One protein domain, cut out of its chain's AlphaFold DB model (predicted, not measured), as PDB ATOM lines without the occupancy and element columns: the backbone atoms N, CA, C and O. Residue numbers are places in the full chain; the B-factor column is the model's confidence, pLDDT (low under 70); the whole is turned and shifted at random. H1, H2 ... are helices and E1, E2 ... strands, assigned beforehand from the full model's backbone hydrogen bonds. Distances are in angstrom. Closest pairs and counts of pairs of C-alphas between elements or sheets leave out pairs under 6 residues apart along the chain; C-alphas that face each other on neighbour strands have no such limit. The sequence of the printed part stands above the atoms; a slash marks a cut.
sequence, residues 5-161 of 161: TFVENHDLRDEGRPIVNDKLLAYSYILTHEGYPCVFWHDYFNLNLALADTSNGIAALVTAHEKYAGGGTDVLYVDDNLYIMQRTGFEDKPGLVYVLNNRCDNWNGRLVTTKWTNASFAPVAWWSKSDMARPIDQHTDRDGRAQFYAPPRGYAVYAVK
ATOM      1  N   THR A   5      10.026 -44.014  25.598       97.00
ATOM      2  CA  THR A   5      10.664 -44.130  24.280       97.00
ATOM      3  C   THR A   5      11.201 -42.778  23.836       97.00
ATOM      4  O   THR A   5      10.504 -41.775  23.953       97.00
ATOM      5  N   PHE A   6      12.406 -42.738  23.282       96.88
ATOM      6  CA  PHE A   6      13.029 -41.516  22.774       96.88
ATOM      7  C   PHE A   6      13.761 -41.813  21.462       96.88
ATOM      8  O   PHE A   6      14.143 -42.955  21.210       96.88
ATOM      9  N   VAL A   7      13.938 -40.787  20.628       96.38
ATOM     10  CA  VAL A   7      14.789 -40.861  19.424       96.38
ATOM     11  C   VAL A   7      16.203 -40.409  19.758       96.38
ATOM     12  O   VAL A   7      17.168 -41.040  19.348       96.38
ATOM     13  N   GLU A   8      16.311 -39.327  20.529       94.81
ATOM     14  CA  GLU A   8      17.576 -38.704  20.899       94.81
ATOM     15  C   GLU A   8      17.558 -38.118  22.307       94.81
ATOM     16  O   GLU A   8      16.494 -37.927  22.903       94.81
ATOM     17  N   ASN A   9      18.745 -37.822  22.840       94.19
ATOM     18  CA  ASN A   9      18.892 -37.129  24.116       94.19
ATOM     19  C   ASN A   9      20.179 -36.286  24.196       94.19
ATOM     20  O   ASN A   9      20.933 -36.130  23.240       94.19
ATOM     21  N   HIS A  10      20.437 -35.724  25.377       91.75
ATOM     22  CA  HIS A  10      21.607 -34.890  25.630       91.75
ATOM     23  C   HIS A  10      22.915 -35.677  25.821       91.75
ATOM     24  O   HIS A  10      23.934 -35.046  26.048       91.75
ATOM     25  N   ASP A  11      22.948 -37.001  25.755       90.25
ATOM     26  CA  ASP A  11      24.181 -37.782  25.952       90.25
ATOM     27  C   ASP A  11      24.769 -38.297  24.640       90.25
ATOM     28  O   ASP A  11      25.949 -38.634  24.583       90.25
ATOM     29  N   LEU A  12      23.974 -38.344  23.573       82.38
ATOM     30  CA  LEU A  12      24.344 -38.912  22.275       82.38
ATOM     31  C   LEU A  12      25.031 -37.902  21.341       82.38
ATOM     32  O   LEU A  12      24.992 -38.062  20.130       82.38
ATOM     33  N   ARG A  13      25.683 -36.865  21.884       76.62
ATOM     34  CA  ARG A  13      26.214 -35.727  21.102       76.62
ATOM     35  C   ARG A  13      27.533 -36.006  20.380       76.62
ATOM     36  O   ARG A  13      27.883 -35.244  19.482       76.62
ATOM     37  N   ASP A  14      28.290 -37.012  20.818       83.50
ATOM     38  CA  ASP A  14      29.633 -37.254  20.277       83.50
ATOM     39  C   ASP A  14      29.561 -37.771  18.840       83.50
ATOM     40  O   ASP A  14      28.609 -38.448  18.454       83.50
ATOM     41  N   GLU A  15      30.586 -37.475  18.047       80.25
ATOM     42  CA  GLU A  15      30.645 -37.860  16.637       80.25
ATOM     43  C   GLU A  15      30.332 -39.355  16.425       80.25
ATOM     44  O   GLU A  15      30.842 -40.231  17.123       80.25
ATOM     45  N   GLY A  16      29.450 -39.642  15.464       82.88
ATOM     46  CA  GLY A  16      29.032 -41.004  15.115       82.88
ATOM     47  C   GLY A  16      27.971 -41.632  16.027       82.88
ATOM     48  O   GLY A  16      27.482 -42.713  15.705       82.88
ATOM     49  N   ARG A  17      27.579 -40.978  17.129       85.19
ATOM     50  CA  ARG A  17      26.508 -41.456  18.021       85.19
ATOM     51  C   ARG A  17      25.098 -40.994  17.626       85.19
ATOM     52  O   ARG A  17      24.189 -41.810  17.791       85.19
ATOM     53  N   PRO A  18      24.882 -39.762  17.116       87.06
ATOM     54  CA  PRO A  18      23.538 -39.305  16.829       87.06
ATOM     55  C   PRO A  18      22.863 -40.061  15.689       87.06
ATOM     56  O   PRO A  18      23.498 -40.432  14.696       87.06
ATOM     57  N   ILE A  19      21.536 -40.159  15.747       88.56
ATOM     58  CA  ILE A  19      20.738 -40.523  14.570       88.56
ATOM     59  C   ILE A  19      20.771 -39.340  13.599       88.56
ATOM     60  O   ILE A  19      20.126 -38.326  13.827       88.56
ATOM     61  N   VAL A  20      21.508 -39.443  12.496       87.81
ATOM     62  CA  VAL A  20      21.664 -38.318  11.547       87.81
ATOM     63  C   VAL A  20      20.648 -38.314  10.402       87.81
ATOM     64  O   VAL A  20      20.453 -37.287   9.756       87.81
ATOM     65  N   ASN A  21      19.977 -39.439  10.154       90.44
ATOM     66  CA  ASN A  21      18.990 -39.584   9.085       90.44
ATOM     67  C   ASN A  21      17.625 -39.956   9.657       90.44
ATOM     68  O   ASN A  21      17.539 -40.634  10.674       90.44
ATOM     69  N   ASP A  22      16.561 -39.543   8.967       93.81
ATOM     70  CA  ASP A  22      15.211 -40.078   9.176       93.81
ATOM     71  C   ASP A  22      14.647 -39.906  10.602       93.81
ATOM     72  O   ASP A  22      13.752 -40.641  11.017       93.81
ATOM     73  N   LYS A  23      15.104 -38.888  11.350       96.12
ATOM     74  CA  LYS A  23      14.598 -38.590  12.703       96.12
ATOM     75  C   LYS A  23      13.074 -38.479  12.753       96.12
ATOM     76  O   LYS A  23      12.455 -38.986  13.680       96.12
ATOM     77  N   LEU A  24      12.454 -37.861  11.745       97.19
ATOM     78  CA  LEU A  24      10.995 -37.747  11.665       97.19
ATOM     79  C   LEU A  24      10.294 -39.103  11.482       97.19
ATOM     80  O   LEU A  24       9.219 -39.294  12.044       97.19
ATOM     81  N   LEU A  25      10.913 -40.075  10.799       97.25
ATOM     82  CA  LEU A  25      10.396 -41.448  10.750       97.25
ATOM     83  C   LEU A  25      10.446 -42.091  12.141       97.25
ATOM     84  O   LEU A  25       9.435 -42.628  12.595       97.25
ATOM     85  N   ALA A  26      11.560 -41.951  12.865       97.75
ATOM     86  CA  ALA A  26      11.683 -42.460  14.232       97.75
ATOM     87  C   ALA A  26      10.676 -41.804  15.199       97.75
ATOM     88  O   ALA A  26       9.994 -42.505  15.950       97.75
ATOM     89  N   TYR A  27      10.505 -40.477  15.135       98.50
ATOM     90  CA  TYR A  27       9.499 -39.763  15.929       98.50
ATOM     91  C   TYR A  27       8.082 -40.219  15.594       98.50
ATOM     92  O   TYR A  27       7.283 -40.439  16.503       98.50
ATOM     93  N   SER A  28       7.772 -40.406  14.309       98.50
ATOM     94  CA  SER A  28       6.449 -40.867  13.885       98.50
ATOM     95  C   SER A  28       6.111 -42.255  14.426       98.50
ATOM     96  O   SER A  28       4.960 -42.500  14.777       98.50
ATOM     97  N   TYR A  29       7.110 -43.126  14.589       98.25
ATOM     98  CA  TYR A  29       6.933 -44.412  15.247       98.25
ATOM     99  C   TYR A  29       6.615 -44.227  16.736       98.25
ATOM    100  O   TYR A  29       5.528 -44.594  17.180       98.25
ATOM    101  N   ILE A  30       7.503 -43.595  17.510       98.31
ATOM    102  CA  ILE A  30       7.323 -43.524  18.971       98.31
ATOM    103  C   ILE A  30       6.083 -42.718  19.389       98.31
ATOM    104  O   ILE A  30       5.480 -43.018  20.412       98.31
ATOM    105  N   LEU A  31       5.661 -41.727  18.594       98.56
ATOM    106  CA  LEU A  31       4.478 -40.909  18.888       98.56
ATOM    107  C   LEU A  31       3.163 -41.590  18.493       98.56
ATOM    108  O   LEU A  31       2.104 -41.181  18.958       98.56
ATOM    109  N   THR A  32       3.188 -42.640  17.674       98.19
ATOM    110  CA  THR A  32       1.967 -43.369  17.288       98.19
ATOM    111  C   THR A  32       1.783 -44.677  18.050       98.19
ATOM    112  O   THR A  32       0.660 -45.182  18.116       98.19
ATOM    113  N   HIS A  33       2.834 -45.207  18.678       97.44
ATOM    114  CA  HIS A  33       2.801 -46.466  19.424       97.44
ATOM    115  C   HIS A  33       2.526 -46.263  20.916       97.44
ATOM    116  O   HIS A  33       2.436 -45.146  21.427       97.44
ATOM    117  N   GLU A  34       2.319 -47.379  21.603       95.19
ATOM    118  CA  GLU A  34       2.229 -47.402  23.052       95.19
ATOM    119  C   GLU A  34       3.590 -47.140  23.722       95.19
ATOM    120  O   GLU A  34       4.650 -47.390  23.149       95.19
ATOM    121  N   GLY A  35       3.555 -46.678  24.972       92.69
ATOM    122  CA  GLY A  35       4.720 -46.148  25.679       92.69
ATOM    123  C   GLY A  35       4.531 -44.679  26.038       92.69
ATOM    124  O   GLY A  35       3.507 -44.073  25.723       92.69
ATOM    125  N   TYR A  36       5.516 -44.113  26.731       94.50
ATOM    126  CA  TYR A  36       5.550 -42.686  27.038       94.50
ATOM    127  C   TYR A  36       6.616 -42.007  26.165       94.50
ATOM    128  O   TYR A  36       7.804 -42.076  26.497       94.50
ATOM    129  N   PRO A  37       6.240 -41.425  25.011       97.06
ATOM    130  CA  PRO A  37       7.205 -40.827  24.099       97.06
ATOM    131  C   PRO A  37       7.815 -39.551  24.681       97.06
ATOM    132  O   PRO A  37       7.121 -38.690  25.212       97.06
ATOM    133  N   CYS A  38       9.130 -39.417  24.533       97.81
ATOM    134  CA  CYS A  38       9.901 -38.250  24.930       97.81
ATOM    135  C   CYS A  38      10.477 -37.570  23.684       97.81
ATOM    136  O   CYS A  38      11.233 -38.174  22.916       97.81
ATOM    137  N   VAL A  39      10.104 -36.308  23.482       97.94
ATOM    138  CA  VAL A  39      10.593 -35.472  22.382       97.94
ATOM    139  C   VAL A  39      11.820 -34.697  22.841       97.94
ATOM    140  O   VAL A  39      11.787 -34.021  23.870       97.94
ATOM    141  N   PHE A  40      12.900 -34.752  22.062       97.50
ATOM    142  CA  PHE A  40      14.113 -34.024  22.404       97.50
ATOM    143  C   PHE A  40      14.025 -32.552  21.987       97.50
ATOM    144  O   PHE A  40      13.755 -32.230  20.830       97.50
ATOM    145  N   TRP A  41      14.317 -31.649  22.929       97.38
ATOM    146  CA  TRP A  41      14.293 -30.196  22.716       97.38
ATOM    147  C   TRP A  41      15.108 -29.750  21.495       97.38
ATOM    148  O   TRP A  41      14.627 -28.951  20.692       97.38
ATOM    149  N   HIS A  42      16.329 -30.270  21.337       95.69
ATOM    150  CA  HIS A  42      17.211 -29.866  20.241       95.69
ATOM    151  C   HIS A  42      16.633 -30.250  18.874       95.69
ATOM    152  O   HIS A  42      16.655 -29.447  17.946       95.69
ATOM    153  N   ASP A  43      16.049 -31.442  18.759       96.62
ATOM    154  CA  ASP A  43      15.406 -31.885  17.521       96.62
ATOM    155  C   ASP A  43      14.192 -31.019  17.187       96.62
ATOM    156  O   ASP A  43      14.015 -30.599  16.043       96.62
ATOM    157  N   TYR A  44      13.385 -30.710  18.202       97.94
ATOM    158  CA  TYR A  44      12.189 -29.896  18.043       97.94
ATOM    159  C   TYR A  44      12.523 -28.459  17.610       97.94
ATOM    160  O   TYR A  44      12.007 -27.995  16.594       97.94
ATOM    161  N   PHE A  45      13.405 -27.768  18.342       97.00
ATOM    162  CA  PHE A  45      13.663 -26.334  18.164       97.00
ATOM    163  C   PHE A  45      14.898 -26.011  17.321       97.00
ATOM    164  O   PHE A  45      14.842 -25.123  16.475       97.00
ATOM    165  N   ASN A  46      16.027 -26.691  17.535       95.56
ATOM    166  CA  ASN A  46      17.289 -26.335  16.879       95.56
ATOM    167  C   ASN A  46      17.446 -26.983  15.500       95.56
ATOM    168  O   ASN A  46      17.974 -26.346  14.594       95.56
ATOM    169  N   LEU A  47      16.970 -28.221  15.331       94.62
ATOM    170  CA  LEU A  47      16.913 -28.888  14.023       94.62
ATOM    171  C   LEU A  47      15.612 -28.595  13.265       94.62
ATOM    172  O   LEU A  47      15.418 -29.103  12.162       94.62
ATOM    173  N   ASN A  48      14.734 -27.771  13.846       95.88
ATOM    174  CA  ASN A  48      13.476 -27.329  13.253       95.88
ATOM    175  C   ASN A  48      12.561 -28.491  12.806       95.88
ATOM    176  O   ASN A  48      11.843 -28.379  11.813       95.88
ATOM    177  N   LEU A  49      12.577 -29.621  13.529       97.38
ATOM    178  CA  LEU A  49      11.738 -30.785  13.208       97.38
ATOM    179  C   LEU A  49      10.320 -30.673  13.777       97.38
ATOM    180  O   LEU A  49       9.464 -31.499  13.459       97.38
ATOM    181  N   ALA A  50      10.043 -29.653  14.594       97.75
ATOM    182  CA  ALA A  50       8.688 -29.341  15.034       97.75
ATOM    183  C   ALA A  50       7.739 -29.135  13.851       97.75
ATOM    184  O   ALA A  50       6.646 -29.702  13.851       97.75
ATOM    185  N   LEU A  51       8.183 -28.334  12.870       96.62
ATOM    186  CA  LEU A  51       7.377 -27.821  11.759       96.62
ATOM    187  C   LEU A  51       5.998 -27.360  12.257       96.62
ATOM    188  O   LEU A  51       4.960 -27.852  11.809       96.62
ATOM    189  N   ALA A  52       6.017 -26.469  13.255       94.38
ATOM    190  CA  ALA A  52       4.817 -25.957  13.908       94.38
ATOM    191  C   ALA A  52       3.819 -25.397  12.882       94.38
ATOM    192  O   ALA A  52       4.214 -24.905  11.827       94.38
ATOM    193  N   ASP A  53       2.529 -25.529  13.190       93.62
ATOM    194  CA  ASP A  53       1.407 -25.097  12.342       93.62
ATOM    195  C   ASP A  53       1.303 -25.802  10.973       93.62
ATOM    196  O   ASP A  53       0.482 -25.434  10.133       93.62
ATOM    197  N   THR A  54       2.082 -26.865  10.757       96.62
ATOM    198  CA  THR A  54       1.967 -27.761   9.598       96.62
ATOM    199  C   THR A  54       1.485 -29.145  10.021       96.62
ATOM    200  O   THR A  54       1.453 -29.482  11.205       96.62
ATOM    201  N   SER A  55       1.171 -30.000   9.048       97.44
ATOM    202  CA  SER A  55       0.876 -31.417   9.289       97.44
ATOM    203  C   SER A  55       2.116 -32.317   9.186       97.44
ATOM    204  O   SER A  55       1.971 -33.532   9.074       97.44
ATOM    205  N   ASN A  56       3.333 -31.755   9.185       97.06
ATOM    206  CA  ASN A  56       4.507 -32.471   8.680       97.06
ATOM    207  C   ASN A  56       5.651 -32.724   9.660       97.06
ATOM    208  O   ASN A  56       6.635 -33.353   9.284       97.06
ATOM    209  N   GLY A  57       5.555 -32.257  10.897       97.56
ATOM    210  CA  GLY A  57       6.627 -32.427  11.872       97.56
ATOM    211  C   GLY A  57       6.173 -33.070  13.167       97.56
ATOM    212  O   GLY A  57       5.069 -33.610  13.290       97.56
ATOM    213  N   ILE A  58       7.046 -32.961  14.164       98.69
ATOM    214  CA  ILE A  58       6.802 -33.466  15.513       98.69
ATOM    215  C   ILE A  58       5.544 -32.825  16.113       98.69
ATOM    216  O   ILE A  58       4.785 -33.525  16.773       98.69
ATOM    217  N   ALA A  59       5.255 -31.546  15.843       98.56
ATOM    218  CA  ALA A  59       4.060 -30.882  16.375       98.56
ATOM    219  C   ALA A  59       2.749 -31.555  15.910       98.56
ATOM    220  O   ALA A  59       1.830 -31.776  16.707       98.56
ATOM    221  N   ALA A  60       2.682 -31.959  14.637       98.56
ATOM    222  CA  ALA A  60       1.538 -32.688  14.090       98.56
ATOM    223  C   ALA A  60       1.426 -34.100  14.680       98.56
ATOM    224  O   ALA A  60       0.331 -34.555  15.011       98.56
ATOM    225  N   LEU A  61       2.560 -34.783  14.862       98.75
ATOM    226  CA  LEU A  61       2.611 -36.104  15.489       98.75
ATOM    227  C   LEU A  61       2.191 -36.068  16.964       98.75
ATOM    228  O   LEU A  61       1.460 -36.953  17.397       98.75
ATOM    229  N   VAL A  62       2.593 -35.041  17.720       98.50
ATOM    230  CA  VAL A  62       2.140 -34.815  19.103       98.50
ATOM    231  C   VAL A  62       0.629 -34.601  19.131       98.50
ATOM    232  O   VAL A  62      -0.070 -35.280  19.876       98.50
ATOM    233  N   THR A  63       0.098 -33.758  18.241       98.19
ATOM    234  CA  THR A  63      -1.355 -33.556  18.123       98.19
ATOM    235  C   THR A  63      -2.079 -34.870  17.805       98.19
ATOM    236  O   THR A  63      -3.133 -35.158  18.373       98.19
ATOM    237  N   ALA A  64      -1.517 -35.691  16.912       98.25
ATOM    238  CA  ALA A  64      -2.086 -36.990  16.576       98.25
ATOM    239  C   ALA A  64      -2.032 -37.977  17.757       98.25
ATOM    240  O   ALA A  64      -2.995 -38.709  17.995       98.25
ATOM    241  N   HIS A  65      -0.938 -37.967  18.524       97.88
ATOM    242  CA  HIS A  65      -0.773 -38.766  19.736       97.88
ATOM    243  C   HIS A  65      -1.821 -38.418  20.801       97.88
ATOM    244  O   HIS A  65      -2.486 -39.292  21.370       97.88
ATOM    245  N   GLU A  66      -1.980 -37.124  21.065       96.81
ATOM    246  CA  GLU A  66      -2.898 -36.613  22.077       96.81
ATOM    247  C   GLU A  66      -4.350 -36.908  21.719       96.81
ATOM    248  O   GLU A  66      -5.100 -37.339  22.587       96.81
ATOM    249  N   LYS A  67      -4.732 -36.754  20.448       97.38
ATOM    250  CA  LYS A  67      -6.130 -36.893  20.022       97.38
ATOM    251  C   LYS A  67      -6.547 -38.314  19.660       97.38
ATOM    252  O   LYS A  67      -7.710 -38.655  19.838       97.38
ATOM    253  N   TYR A  68      -5.646 -39.132  19.113       97.75
ATOM    254  CA  TYR A  68      -6.047 -40.368  18.428       97.75
ATOM    255  C   TYR A  68      -5.320 -41.630  18.903       97.75
ATOM    256  O   TYR A  68      -5.884 -42.718  18.799       97.75
ATOM    257  N   ALA A  69      -4.100 -41.535  19.439       95.81
ATOM    258  CA  ALA A  69      -3.250 -42.697  19.730       95.81
ATOM    259  C   ALA A  69      -3.588 -43.405  21.064       95.81
ATOM    260  O   ALA A  69      -2.746 -43.529  21.958       95.81
ATOM    261  N   GLY A  70      -4.835 -43.859  21.214       94.62
ATOM    262  CA  GLY A  70      -5.308 -44.660  22.350       94.62
ATOM    263  C   GLY A  70      -5.398 -46.157  22.045       94.62
ATOM    264  O   GLY A  70      -5.442 -46.565  20.888       94.62
ATOM    265  N   GLY A  71      -5.474 -46.981  23.090       95.44
ATOM    266  CA  GLY A  71      -5.664 -48.432  22.972       95.44
ATOM    267  C   GLY A  71      -4.391 -49.209  22.646       95.44
ATOM    268  O   GLY A  71      -3.291 -48.655  22.679       95.44
ATOM    269  N   GLY A  72      -4.547 -50.497  22.347       96.62
ATOM    270  CA  GLY A  72      -3.446 -51.373  21.949       96.62
ATOM    271  C   GLY A  72      -2.961 -51.091  20.527       96.62
ATOM    272  O   GLY A  72      -3.537 -50.263  19.813       96.62
ATOM    273  N   THR A  73      -1.900 -51.785  20.123       97.50
ATOM    274  CA  THR A  73      -1.343 -51.727  18.767       97.50
ATOM    275  C   THR A  73      -1.557 -53.050  18.040       97.50
ATOM    276  O   THR A  73      -1.059 -54.078  18.493       97.50
ATOM    277  N   ASP A  74      -2.206 -53.010  16.875       98.31
ATOM    278  CA  ASP A  74      -2.292 -54.161  15.972       98.31
ATOM    279  C   ASP A  74      -1.478 -53.896  14.706       98.31
ATOM    280  O   ASP A  74      -1.703 -52.908  14.000       98.31
ATOM    281  N   VAL A  75      -0.553 -54.800  14.377       98.56
ATOM    282  CA  VAL A  75       0.171 -54.752  13.101       98.56
ATOM    283  C   VAL A  75      -0.735 -55.300  12.003       98.56
ATOM    284  O   VAL A  75      -1.111 -56.469  12.021       98.56
ATOM    285  N   LEU A  76      -1.073 -54.450  11.034       98.56
ATOM    286  CA  LEU A  76      -1.925 -54.810   9.901       98.56
ATOM    287  C   LEU A  76      -1.111 -55.366   8.731       98.56
ATOM    288  O   LEU A  76      -1.595 -56.215   7.981       98.56
ATOM    289  N   TYR A  77       0.115 -54.870   8.556       98.69
ATOM    290  CA  TYR A  77       1.036 -55.332   7.527       98.69
ATOM    291  C   TYR A  77       2.485 -54.962   7.856       98.69
ATOM    292  O   TYR A  77       2.749 -53.875   8.368       98.69
ATOM    293  N   VAL A  78       3.427 -55.841   7.508       98.19
ATOM    294  CA  VAL A  78       4.862 -55.565   7.603       98.19
ATOM    295  C   VAL A  78       5.639 -56.317   6.524       98.19
ATOM    296  O   VAL A  78       5.405 -57.503   6.290       98.19
ATOM    297  N   ASP A  79       6.567 -55.617   5.883       97.75
ATOM    298  CA  ASP A  79       7.667 -56.170   5.095       97.75
ATOM    299  C   ASP A  79       8.910 -55.264   5.224       97.75
ATOM    300  O   ASP A  79       8.924 -54.329   6.027       97.75
ATOM    301  N   ASP A  80       9.954 -55.522   4.433       96.81
ATOM    302  CA  ASP A  80      11.217 -54.763   4.459       96.81
ATOM    303  C   ASP A  80      11.064 -53.259   4.144       96.81
ATOM    304  O   ASP A  80      11.954 -52.453   4.427       96.81
ATOM    305  N   ASN A  81       9.956 -52.865   3.518       97.00
ATOM    306  CA  ASN A  81       9.756 -51.562   2.891       97.00
ATOM    307  C   ASN A  81       8.528 -50.803   3.403       97.00
ATOM    308  O   ASN A  81       8.448 -49.586   3.213       97.00
ATOM    309  N   LEU A  82       7.565 -51.497   4.002       98.50
ATOM    310  CA  LEU A  82       6.277 -50.959   4.401       98.50
ATOM    311  C   LEU A  82       5.843 -51.555   5.734       98.50
ATOM    312  O   LEU A  82       5.750 -52.769   5.899       98.50
ATOM    313  N   TYR A  83       5.488 -50.673   6.659       98.75
ATOM    314  CA  TYR A  83       4.900 -51.036   7.937       98.75
ATOM    315  C   TYR A  83       3.580 -50.291   8.115       98.75
ATOM    316  O   TYR A  83       3.535 -49.066   7.998       98.75
ATOM    317  N   ILE A  84       2.506 -51.038   8.371       98.81
ATOM    318  CA  ILE A  84       1.171 -50.504   8.637       98.81
ATOM    319  C   ILE A  84       0.666 -51.089   9.948       98.81
ATOM    320  O   ILE A  84       0.582 -52.309  10.103       98.81
ATOM    321  N   MET A  85       0.267 -50.221  10.867       98.69
ATOM    322  CA  MET A  85      -0.377 -50.619  12.116       98.69
ATOM    323  C   MET A  85      -1.608 -49.764  12.388       98.69
ATOM    324  O   MET A  85      -1.778 -48.692  11.802       98.69
ATOM    325  N   GLN A  86      -2.461 -50.238  13.286       98.62
ATOM    326  CA  GLN A  86      -3.523 -49.434  13.870       98.62
ATOM    327  C   GLN A  86      -3.376 -49.352  15.386       98.62
ATOM    328  O   GLN A  86      -2.933 -50.294  16.045       98.62
ATOM    329  N   ARG A  87      -3.841 -48.237  15.940       98.12
ATOM    330  CA  ARG A  87      -4.168 -48.124  17.358       98.12
ATOM    331  C   ARG A  87      -5.645 -48.422  17.550       98.12
ATOM    332  O   ARG A  87      -6.482 -47.847  16.854       98.12
ATOM    333  N   THR A  88      -5.977 -49.309  18.484       96.88
ATOM    334  CA  THR A  88      -7.350 -49.814  18.651       96.88
ATOM    335  C   THR A  88      -8.308 -48.803  19.268       96.88
ATOM    336  O   THR A  88      -9.493 -49.100  19.361       96.88
ATOM    337  N   GLY A  89      -7.839 -47.638  19.706       96.06
ATOM    338  CA  GLY A  89      -8.640 -46.663  20.437       96.06
ATOM    339  C   GLY A  89      -8.916 -47.081  21.882       96.06
ATOM    340  O   GLY A  89      -9.003 -48.268  22.203       96.06
ATOM    341  N   PHE A  90      -9.019 -46.090  22.762       95.31
ATOM    342  CA  PHE A  90      -9.361 -46.244  24.173       95.31
ATOM    343  C   PHE A  90      -9.856 -44.905  24.719       95.31
ATOM    344  O   PHE A  90      -9.267 -43.872  24.406       95.31
ATOM    345  N   GLU A  91     -10.913 -44.947  25.533       94.44
ATOM    346  CA  GLU A  91     -11.561 -43.760  26.108       94.44
ATOM    347  C   GLU A  91     -11.895 -42.698  25.044       94.44
ATOM    348  O   GLU A  91     -12.642 -42.978  24.106       94.44
ATOM    349  N   ASP A  92     -11.370 -41.486  25.194       93.88
ATOM    350  CA  ASP A  92     -11.604 -40.330  24.333       93.88
ATOM    351  C   ASP A  92     -10.780 -40.356  23.036       93.88
ATOM    352  O   ASP A  92     -11.044 -39.578  22.118       93.88
ATOM    353  N   LYS A  93      -9.820 -41.281  22.916       96.06
ATOM    354  CA  LYS A  93      -8.970 -41.435  21.732       96.06
ATOM    355  C   LYS A  93      -9.509 -42.552  20.831       96.06
ATOM    356  O   LYS A  93      -9.380 -43.730  21.179       96.06
ATOM    357  N   PRO A  94     -10.054 -42.250  19.638       95.81
ATOM    358  CA  PRO A  94     -10.764 -43.239  18.817       95.81
ATOM    359  C   PRO A  94      -9.859 -44.294  18.159       95.81
ATOM    360  O   PRO A  94     -10.362 -45.343  17.738       95.81
ATOM    361  N   GLY A  95      -8.546 -44.047  18.093       97.38
ATOM    362  CA  GLY A  95      -7.563 -44.844  17.358       97.38
ATOM    363  C   GLY A  95      -7.085 -44.147  16.079       97.38
ATOM    364  O   GLY A  95      -7.626 -43.121  15.664       97.38
ATOM    365  N   LEU A  96      -6.056 -44.714  15.451       98.38
ATOM    366  CA  LEU A  96      -5.458 -44.223  14.205       98.38
ATOM    367  C   LEU A  96      -4.922 -45.385  13.367       98.38
ATOM    368  O   LEU A  96      -4.739 -46.482  13.891       98.38
ATOM    369  N   VAL A  97      -4.625 -45.127  12.096       98.81
ATOM    370  CA  VAL A  97      -3.821 -46.003  11.234       98.81
ATOM    371  C   VAL A  97      -2.518 -45.284  10.904       98.81
ATOM    372  O   VAL A  97      -2.525 -44.135  10.466       98.81
ATOM    373  N   TYR A  98      -1.396 -45.956  11.121       98.81
ATOM    374  CA  TYR A  98      -0.061 -45.446  10.841       98.81
ATOM    375  C   TYR A  98       0.570 -46.224   9.693       98.81
ATOM    376  O   TYR A  98       0.498 -47.452   9.665       98.81
ATOM    377  N   VAL A  99       1.210 -45.505   8.773       98.81
ATOM    378  CA  VAL A  99       1.958 -46.064   7.649       98.81
ATOM    379  C   VAL A  99       3.368 -45.488   7.647       98.81
ATOM    380  O   VAL A  99       3.536 -44.270   7.595       98.81
ATOM    381  N   LEU A 100       4.370 -46.363   7.641       98.69
ATOM    382  CA  LEU A 100       5.782 -46.044   7.441       98.69
ATOM    383  C   LEU A 100       6.239 -46.670   6.123       98.69
ATOM    384  O   LEU A 100       6.156 -47.886   5.952       98.69
ATOM    385  N   ASN A 101       6.744 -45.845   5.208       98.06
ATOM    386  CA  ASN A 101       7.334 -46.272   3.946       98.06
ATOM    387  C   ASN A 101       8.838 -45.970   3.932       98.06
ATOM    388  O   ASN A 101       9.257 -44.811   3.894       98.06
ATOM    389  N   ASN A 102       9.659 -47.021   3.932       94.94
ATOM    390  CA  ASN A 102      11.116 -46.890   3.948       94.94
ATOM    391  C   ASN A 102      11.741 -46.810   2.540       94.94
ATOM    392  O   ASN A 102      12.939 -46.525   2.411       94.94
ATOM    393  N   ARG A 103      10.947 -47.023   1.478       95.06
ATOM    394  CA  ARG A 103      11.400 -46.917   0.082       95.06
ATOM    395  C   ARG A 103      11.673 -45.474  -0.298       95.06
ATOM    396  O   ARG A 103      10.838 -44.621  -0.044       95.06
ATOM    397  N   CYS A 104      12.781 -45.194  -0.971       92.50
ATOM    398  CA  CYS A 104      13.127 -43.835  -1.398       92.50
ATOM    399  C   CYS A 104      12.543 -43.421  -2.758       92.50
ATOM    400  O   CYS A 104      12.554 -42.235  -3.076       92.50
ATOM    401  N   ASP A 105      12.064 -44.376  -3.555       94.25
ATOM    402  CA  ASP A 105      11.757 -44.182  -4.972       94.25
ATOM    403  C   ASP A 105      10.288 -43.850  -5.247       94.25
ATOM    404  O   ASP A 105      10.004 -43.111  -6.182       94.25
ATOM    405  N   ASN A 106       9.355 -44.395  -4.460       96.50
ATOM    406  CA  ASN A 106       7.928 -44.334  -4.763       96.50
ATOM    407  C   ASN A 106       7.035 -44.307  -3.517       96.50
ATOM    408  O   ASN A 106       7.397 -44.790  -2.438       96.50
ATOM    409  N   TRP A 107       5.826 -43.771  -3.707       97.94
ATOM    410  CA  TRP A 107       4.704 -43.976  -2.794       97.94
ATOM    411  C   TRP A 107       4.440 -45.472  -2.633       97.94
ATOM    412  O   TRP A 107       4.483 -46.223  -3.608       97.94
ATOM    413  N   ASN A 108       4.161 -45.904  -1.408       98.31
ATOM    414  CA  ASN A 108       3.935 -47.314  -1.115       98.31
ATOM    415  C   ASN A 108       2.791 -47.487  -0.124       98.31
ATOM    416  O   ASN A 108       2.609 -46.674   0.783       98.31
ATOM    417  N   GLY A 109       2.027 -48.559  -0.290       98.00
ATOM    418  CA  GLY A 109       0.890 -48.860   0.559       98.00
ATOM    419  C   GLY A 109       0.212 -50.166   0.206       98.00
ATOM    420  O   GLY A 109       0.522 -50.800  -0.805       98.00
ATOM    421  N   ARG A 110      -0.759 -50.556   1.029       98.38
ATOM    422  CA  ARG A 110      -1.464 -51.825   0.870       98.38
ATOM    423  C   ARG A 110      -2.918 -51.734   1.310       98.38
ATOM    424  O   ARG A 110      -3.263 -50.952   2.195       98.38
ATOM    425  N   LEU A 111      -3.749 -52.577   0.700       98.44
ATOM    426  CA  LEU A 111      -5.095 -52.864   1.171       98.44
ATOM    427  C   LEU A 111      -4.982 -53.688   2.455       98.44
ATOM    428  O   LEU A 111      -4.482 -54.814   2.431       98.44
ATOM    429  N   VAL A 112      -5.438 -53.123   3.566       98.44
ATOM    430  CA  VAL A 112      -5.441 -53.774   4.880       98.44
ATOM    431  C   VAL A 112      -6.846 -53.787   5.457       98.44
ATOM    432  O   VAL A 112      -7.689 -52.976   5.077       98.44
ATOM    433  N   THR A 113      -7.104 -54.726   6.364       98.56
ATOM    434  CA  THR A 113      -8.380 -54.814   7.086       98.56
ATOM    435  C   THR A 113      -8.205 -54.153   8.442       98.56
ATOM    436  O   THR A 113      -7.412 -54.623   9.250       98.56
ATOM    437  N   THR A 114      -8.908 -53.052   8.671       97.88
ATOM    438  CA  THR A 114      -8.902 -52.338   9.953       97.88
ATOM    439  C   THR A 114     -10.061 -52.805  10.831       97.88
ATOM    440  O   THR A 114     -10.962 -53.501  10.364       97.88
ATOM    441  N   LYS A 115     -10.102 -52.367  12.094       96.31
ATOM    442  CA  LYS A 115     -11.272 -52.618  12.953       96.31
ATOM    443  C   LYS A 115     -12.526 -51.817  12.560       96.31
ATOM    444  O   LYS A 115     -13.609 -52.119  13.054       96.31
ATOM    445  N   TRP A 116     -12.395 -50.762  11.749       97.62
ATOM    446  CA  TRP A 116     -13.503 -49.861  11.421       97.62
ATOM    447  C   TRP A 116     -14.128 -50.235  10.080       97.62
ATOM    448  O   TRP A 116     -13.463 -50.191   9.048       97.62
ATOM    449  N   THR A 117     -15.425 -50.519  10.075       97.75
ATOM    450  CA  THR A 117     -16.218 -50.774   8.862       97.75
ATOM    451  C   THR A 117     -16.955 -49.511   8.422       97.75
ATOM    452  O   THR A 117     -17.523 -48.831   9.276       97.75
ATOM    453  N   ASN A 118     -17.027 -49.239   7.116       97.69
ATOM    454  CA  ASN A 118     -17.728 -48.076   6.544       97.69
ATOM    455  C   ASN A 118     -17.301 -46.722   7.152       97.69
ATOM    456  O   ASN A 118     -18.141 -45.854   7.391       97.69
ATOM    457  N   ALA A 119     -16.008 -46.544   7.435       97.56
ATOM    458  CA  ALA A 119     -15.468 -45.348   8.076       97.56
ATOM    459  C   ALA A 119     -14.621 -44.511   7.107       97.56
ATOM    460  O   ALA A 119     -13.900 -45.049   6.265       97.56
ATOM    461  N   SER A 120     -14.675 -43.187   7.261       97.94
ATOM    462  CA  SER A 120     -13.808 -42.245   6.547       97.94
ATOM    463  C   SER A 120     -12.591 -41.885   7.391       97.94
ATOM    464  O   SER A 120     -12.715 -41.572   8.572       97.94
ATOM    465  N   PHE A 121     -11.427 -41.844   6.757       98.50
ATOM    466  CA  PHE A 121     -10.153 -41.488   7.361       98.50
ATOM    467  C   PHE A 121      -9.560 -40.254   6.686       98.50
ATOM    468  O   PHE A 121      -9.521 -40.168   5.457       98.50
ATOM    469  N   ALA A 122      -9.040 -39.324   7.483       98.31
ATOM    470  CA  ALA A 122      -8.259 -38.183   7.018       98.31
ATOM    471  C   ALA A 122      -6.796 -38.311   7.468       98.31
ATOM    472  O   ALA A 122      -6.552 -38.688   8.617       98.31
ATOM    473  N   PRO A 123      -5.814 -37.962   6.621       98.44
ATOM    474  CA  PRO A 123      -4.443 -37.796   7.077       98.44
ATOM    475  C   PRO A 123      -4.347 -36.582   8.007       98.44
ATOM    476  O   PRO A 123      -4.733 -35.471   7.639       98.44
ATOM    477  N   VAL A 124      -3.820 -36.805   9.209       98.50
ATOM    478  CA  VAL A 124      -3.640 -35.779  10.252       98.50
ATOM    479  C   VAL A 124      -2.174 -35.409  10.466       98.50
ATOM    480  O   VAL A 124      -1.881 -34.313  10.937       98.50
ATOM    481  N   ALA A 125      -1.253 -36.293  10.076       98.62
ATOM    482  CA  ALA A 125       0.172 -36.003  10.007       98.62
ATOM    483  C   ALA A 125       0.819 -36.824   8.884       98.62
ATOM    484  O   ALA A 125       0.503 -38.000   8.724       98.62
ATOM    485  N   TRP A 126       1.721 -36.239   8.102       98.69
ATOM    486  CA  TRP A 126       2.475 -36.948   7.062       98.69
ATOM    487  C   TRP A 126       3.784 -36.233   6.784       98.69
ATOM    488  O   TRP A 126       3.853 -35.022   6.912       98.69
ATOM    489  N   TRP A 127       4.816 -36.934   6.352       98.31
ATOM    490  CA  TRP A 127       6.060 -36.285   5.948       98.31
ATOM    491  C   TRP A 127       6.837 -37.180   5.005       98.31
ATOM    492  O   TRP A 127       6.785 -38.404   5.126       98.31
ATOM    493  N   SER A 128       7.603 -36.568   4.114       96.94
ATOM    494  CA  SER A 128       8.651 -37.243   3.365       96.94
ATOM    495  C   SER A 128       9.761 -36.264   3.034       96.94
ATOM    496  O   SER A 128       9.548 -35.063   2.871       96.94
ATOM    497  N   LYS A 129      10.968 -36.808   2.909       89.56
ATOM    498  CA  LYS A 129      12.133 -36.045   2.471       89.56
ATOM    499  C   LYS A 129      12.030 -35.586   1.010       89.56
ATOM    500  O   LYS A 129      12.681 -34.610   0.650       89.56
ATOM    501  N   SER A 130      11.281 -36.300   0.171       93.94
ATOM    502  CA  SER A 130      11.246 -36.106  -1.285       93.94
ATOM    503  C   SER A 130       9.883 -35.691  -1.837       93.94
ATOM    504  O   SER A 130       9.852 -35.060  -2.890       93.94
ATOM    505  N   ASP A 131       8.776 -35.995  -1.154       96.12
ATOM    506  CA  ASP A 131       7.428 -35.648  -1.612       96.12
ATOM    507  C   ASP A 131       6.505 -35.253  -0.451       96.12
ATOM    508  O   ASP A 131       6.047 -36.079   0.333       96.12
ATOM    509  N   MET A 132       6.197 -33.962  -0.364       95.00
ATOM    510  CA  MET A 132       5.375 -33.392   0.705       95.00
ATOM    511  C   MET A 132       3.875 -33.356   0.375       95.00
ATOM    512  O   MET A 132       3.096 -32.770   1.137       95.00
ATOM    513  N   ALA A 133       3.445 -33.961  -0.739       97.56
ATOM    514  CA  ALA A 133       2.041 -33.981  -1.117       97.56
ATOM    515  C   ALA A 133       1.176 -34.638  -0.029       97.56
ATOM    516  O   ALA A 133       1.535 -35.643   0.587       97.56
ATOM    517  N   ARG A 134       0.009 -34.037   0.220       97.94
ATOM    518  CA  ARG A 134      -0.957 -34.541   1.196       97.94
ATOM    519  C   ARG A 134      -1.510 -35.890   0.718       97.94
ATOM    520  O   ARG A 134      -2.056 -35.935  -0.386       97.94
ATOM    521  N   PRO A 135      -1.466 -36.956   1.540       98.19
ATOM    522  CA  PRO A 135      -2.144 -38.204   1.214       98.19
ATOM    523  C   PRO A 135      -3.651 -37.997   0.991       98.19
ATOM    524  O   PRO A 135      -4.260 -37.060   1.512       98.19
ATOM    525  N   ILE A 136      -4.288 -38.866   0.212       98.06
ATOM    526  CA  ILE A 136      -5.737 -38.777  -0.017       98.06
ATOM    527  C   ILE A 136      -6.465 -39.468   1.135       98.06
ATOM    528  O   ILE A 136      -6.006 -40.490   1.653       98.06
ATOM    529  N   ASP A 137      -7.616 -38.914   1.503       98.44
ATOM    530  CA  ASP A 137      -8.557 -39.506   2.451       98.44
ATOM    531  C   ASP A 137      -8.922 -40.940   2.035       98.44
ATOM    532  O   ASP A 137      -9.104 -41.233   0.851       98.44
ATOM    533  N   GLN A 138      -9.035 -41.836   3.013       98.31
ATOM    534  CA  GLN A 138      -9.304 -43.258   2.789       98.31
ATOM    535  C   GLN A 138     -10.659 -43.647   3.357       98.31
ATOM    536  O   GLN A 138     -11.153 -43.017   4.287       98.31
ATOM    537  N   HIS A 139     -11.271 -44.675   2.782       98.12
ATOM    538  CA  HIS A 139     -12.598 -45.131   3.176       98.12
ATOM    539  C   HIS A 139     -12.579 -46.642   3.308       98.12
ATOM    540  O   HIS A 139     -12.190 -47.329   2.364       98.12
ATOM    541  N   THR A 140     -12.977 -47.149   4.472       98.31
ATOM    542  CA  THR A 140     -13.124 -48.589   4.661       98.31
ATOM    543  C   THR A 140     -14.451 -49.070   4.114       98.31
ATOM    544  O   THR A 140     -15.473 -48.396   4.229       98.31
ATOM    545  N   ASP A 141     -14.434 -50.250   3.505       98.06
ATOM    546  CA  ASP A 141     -15.647 -50.925   3.065       98.06
ATOM    547  C   ASP A 141     -16.404 -51.574   4.243       98.06
ATOM    548  O   ASP A 141     -16.054 -51.428   5.422       98.06
ATOM    549  N   ARG A 142     -17.463 -52.323   3.918       97.62
ATOM    550  CA  ARG A 142     -18.282 -53.063   4.891       97.62
ATOM    551  C   ARG A 142     -17.513 -54.131   5.674       97.62
ATOM    552  O   ARG A 142     -17.962 -54.514   6.746       97.62
ATOM    553  N   ASP A 143     -16.389 -54.598   5.136       97.56
ATOM    554  CA  ASP A 143     -15.519 -55.597   5.754       97.56
ATOM    555  C   ASP A 143     -14.326 -54.929   6.469       97.56
ATOM    556  O   ASP A 143     -13.449 -55.618   6.985       97.56
ATOM    557  N   GLY A 144     -14.273 -53.592   6.499       97.81
ATOM    558  CA  GLY A 144     -13.214 -52.817   7.141       97.81
ATOM    559  C   GLY A 144     -11.951 -52.652   6.298       97.81
ATOM    560  O   GLY A 144     -10.922 -52.214   6.824       97.81
ATOM    561  N   ARG A 145     -11.993 -52.990   5.003       98.31
ATOM    562  CA  ARG A 145     -10.829 -52.928   4.113       98.31
ATOM    563  C   ARG A 145     -10.667 -51.548   3.494       98.31
ATOM    564  O   ARG A 145     -11.615 -51.015   2.925       98.31
ATOM    565  N   ALA A 146      -9.457 -51.000   3.561       98.06
ATOM    566  CA  ALA A 146      -9.068 -49.774   2.864       98.06
ATOM    567  C   ALA A 146      -7.591 -49.807   2.469       98.06
ATOM    568  O   ALA A 146      -6.773 -50.495   3.087       98.06
ATOM    569  N   GLN A 147      -7.257 -49.068   1.415       98.06
ATOM    570  CA  GLN A 147      -5.875 -48.827   1.033       98.06
ATOM    571  C   GLN A 147      -5.287 -47.780   1.979       98.06
ATOM    572  O   GLN A 147      -5.861 -46.714   2.142       98.06
ATOM    573  N   PHE A 148      -4.115 -48.039   2.549       98.62
ATOM    574  CA  PHE A 148      -3.345 -47.020   3.266       98.62
ATOM    575  C   PHE A 148      -1.928 -46.969   2.717       98.62
ATOM    576  O   PHE A 148      -1.355 -48.004   2.373       98.62
ATOM    577  N   TYR A 149      -1.378 -45.764   2.589       98.62
ATOM    578  CA  TYR A 149      -0.096 -45.536   1.935       98.62
ATOM    579  C   TYR A 149       0.649 -44.342   2.533       98.62
ATOM    580  O   TYR A 149       0.067 -43.510   3.219       98.62
ATOM    581  N   ALA A 150       1.945 -44.254   2.254       98.56
ATOM    582  CA  ALA A 150       2.791 -43.136   2.649       98.56
ATOM    583  C   ALA A 150       3.721 -42.712   1.499       98.56
ATOM    584  O   ALA A 150       4.049 -43.535   0.631       98.56
ATOM    585  N   PRO A 151       4.156 -41.438   1.492       98.31
ATOM    586  CA  PRO A 151       5.115 -40.936   0.512       98.31
ATOM    587  C   PRO A 151       6.474 -41.658   0.609       98.31
ATOM    588  O   PRO A 151       6.743 -42.318   1.618       98.31
ATOM    589  N   PRO A 152       7.341 -41.567  -0.420       97.69
ATOM    590  CA  PRO A 152       8.670 -42.175  -0.396       97.69
ATOM    591  C   PRO A 152       9.499 -41.671   0.791       97.69
ATOM    592  O   PRO A 152       9.545 -40.472   1.048       97.69
ATOM    593  N   ARG A 153      10.186 -42.568   1.499       96.75
ATOM    594  CA  ARG A 153      11.032 -42.299   2.674       96.75
ATOM    595  C   ARG A 153      10.302 -41.406   3.675       96.75
ATOM    596  O   ARG A 153      10.769 -40.326   4.040       96.75
ATOM    597  N   GLY A 154       9.107 -41.845   4.043       97.88
ATOM    598  CA  GLY A 154       8.109 -41.011   4.685       97.88
ATOM    599  C   GLY A 154       7.078 -41.794   5.484       97.88
ATOM    600  O   GLY A 154       7.084 -43.026   5.525       97.88
ATOM    601  N   TYR A 155       6.198 -41.055   6.145       98.69
ATOM    602  CA  TYR A 155       5.098 -41.611   6.922       98.69
ATOM    603  C   TYR A 155       3.788 -40.888   6.634       98.69
ATOM    604  O   TYR A 155       3.772 -39.746   6.168       98.69
ATOM    605  N   ALA A 156       2.686 -41.547   6.977       98.81
ATOM    606  CA  ALA A 156       1.361 -40.956   7.038       98.81
ATOM    607  C   ALA A 156       0.585 -41.525   8.233       98.81
ATOM    608  O   ALA A 156       0.646 -42.717   8.529       98.81
ATOM    609  N   VAL A 157      -0.145 -40.656   8.923       98.88
ATOM    610  CA  VAL A 157      -1.018 -40.981  10.050       98.88
ATOM    611  C   VAL A 157      -2.431 -40.590   9.664       98.88
ATOM    612  O   VAL A 157      -2.702 -39.422   9.380       98.88
ATOM    613  N   TYR A 158      -3.326 -41.566   9.674       98.81
ATOM    614  CA  TYR A 158      -4.726 -41.422   9.322       98.81
ATOM    615  C   TYR A 158      -5.589 -41.557  10.572       98.81
ATOM    616  O   TYR A 158      -5.456 -42.527  11.319       98.81
ATOM    617  N   ALA A 159      -6.495 -40.612  10.787       97.81
ATOM    618  CA  ALA A 159      -7.476 -40.658  11.863       97.81
ATOM    619  C   ALA A 159      -8.889 -40.752  11.286       97.81
ATOM    620  O   ALA A 159      -9.155 -40.235  10.197       97.81
ATOM    621  N   VAL A 160      -9.784 -41.415  12.016       94.88
ATOM    622  CA  VAL A 160     -11.208 -41.479  11.663       94.88
ATOM    623  C   VAL A 160     -11.824 -40.081  11.769       94.88
ATOM    624  O   VAL A 160     -11.481 -39.330  12.686       94.88
ATOM    625  N   LYS A 161     -12.689 -39.733  10.811       88.94
ATOM    626  CA  LYS A 161     -13.480 -38.493  10.810       88.94
ATOM    627  C   LYS A 161     -14.691 -38.575  11.729       88.94
ATOM    628  O   LYS A 161     -15.316 -39.657  11.777       88.94
TER     629      LYS A 161
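AT A GLANCE: This is residues 5 to 161 of the 161 residues of the protein "DUF1939 domain-containing protein" of Anaerolineae bacterium (UniProt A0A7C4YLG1). A twisted sheet of five strands, E2, E3, E4, E8 and E6, is the middle slab of this domain: the helices H1 and H3 lie side by side over one of its faces, and the small sheet of E5 and E7 covers part of the other face, the two sheets making a sandwich. E1, H2 and the first printed residues form the end beyond H1, where residues 11 to 16 stick out. The printed part has 157 residues, with three named helices and eight named strands in the order H1 E1 H2 H3 E2 E3 E4 E5 E6 E7 E8; under half of the residues are in named elements, and the class is mixed, helices and strands. The larger sheet has the order E2 - E3 - E4 - E8 - E6, and both sheets are antiparallel. The whole is compact, with a radius of gyration of the C-alphas of 15.2 A and spans of 52 by 37 by 28 A.

HOW THE PARTS SIT: Residues 5 to 6 pair in parallel with residues 37 to 38 of E1, residues 36 to 38, which pairs with no named strand. H1, residues 23 to 32, and H3, residues 58 to 68, touch at a shallow tilt of 13 degrees and run the same way; their closest C-alphas, those of Leu 31 and His 65, are 5.7 A apart. H2, residues 41 to 46, is close to H3 but not clearly touching, the closest C-alphas being those of Tyr 44 and Ile 58, 6.9 A apart. E2, residues 73 to 78, and E3, residues 82 to 87, form a hairpin, with N 74 and O 86 2.9 A apart, within hydrogen-bond range. E3 and E4, residues 96 to 101, form another hairpin, with N 85 and O 98 at 3.0 A, and E2 E3 E4 is a meander, each strand the antiparallel neighbour of the one before. E8, residues 154 to 160, is antiparallel to E4, with N 156 and O 99 at 2.9 A. E6, residues 120 to 128, is the edge strand next to E8, with N 157 and O 125 at 2.7 A, and bends by 59 degrees at residue 125. H1 and H3 are on the same face of this sheet, at heights over the sheet of 8.8 A and 9.3 A: two layers, helices on one face of a sheet. E5, residues 108 to 113, and E7, residues 145 to 150, are antiparallel neighbours, with N 110 and O 148 at 2.9 A. Their sheet and the larger one make a sandwich, two sheets face to face, with best planes 18 degrees apart; the closest C-alphas of E4 and E7, those of Asn 101 and Ala 150, are 5.7 A apart. In H1, H2 and H3 every O i to N i+4 pair is within hydrogen-bond range.

IN THESE COORDINATES: H1 begins at C-alpha 23, at (14.598, -38.590, 12.703), and measures 14.3 A from first to last C-alpha; H3 measures 14.9 A. E6 is the longest strand by residues and measures 23.2 A, from C-alpha 120 at (-13.808, -42.245, 6.547) to C-alpha 128. E8 measures 20.5 A and ends at C-alpha 160, at (-11.208, -41.479, 11.663).

THE WHOLE: The C-alphas farthest apart, those of Asp 14 and Arg 142, are 52.7 A apart. The printed part has no cut and ends at residue 161, the chain's last residue. The links H2 to H3, 11 residues, and E6 to E7, 16 residues, are long. The mean pLDDT of the printed part is 96.3, and no printed residue is under 70.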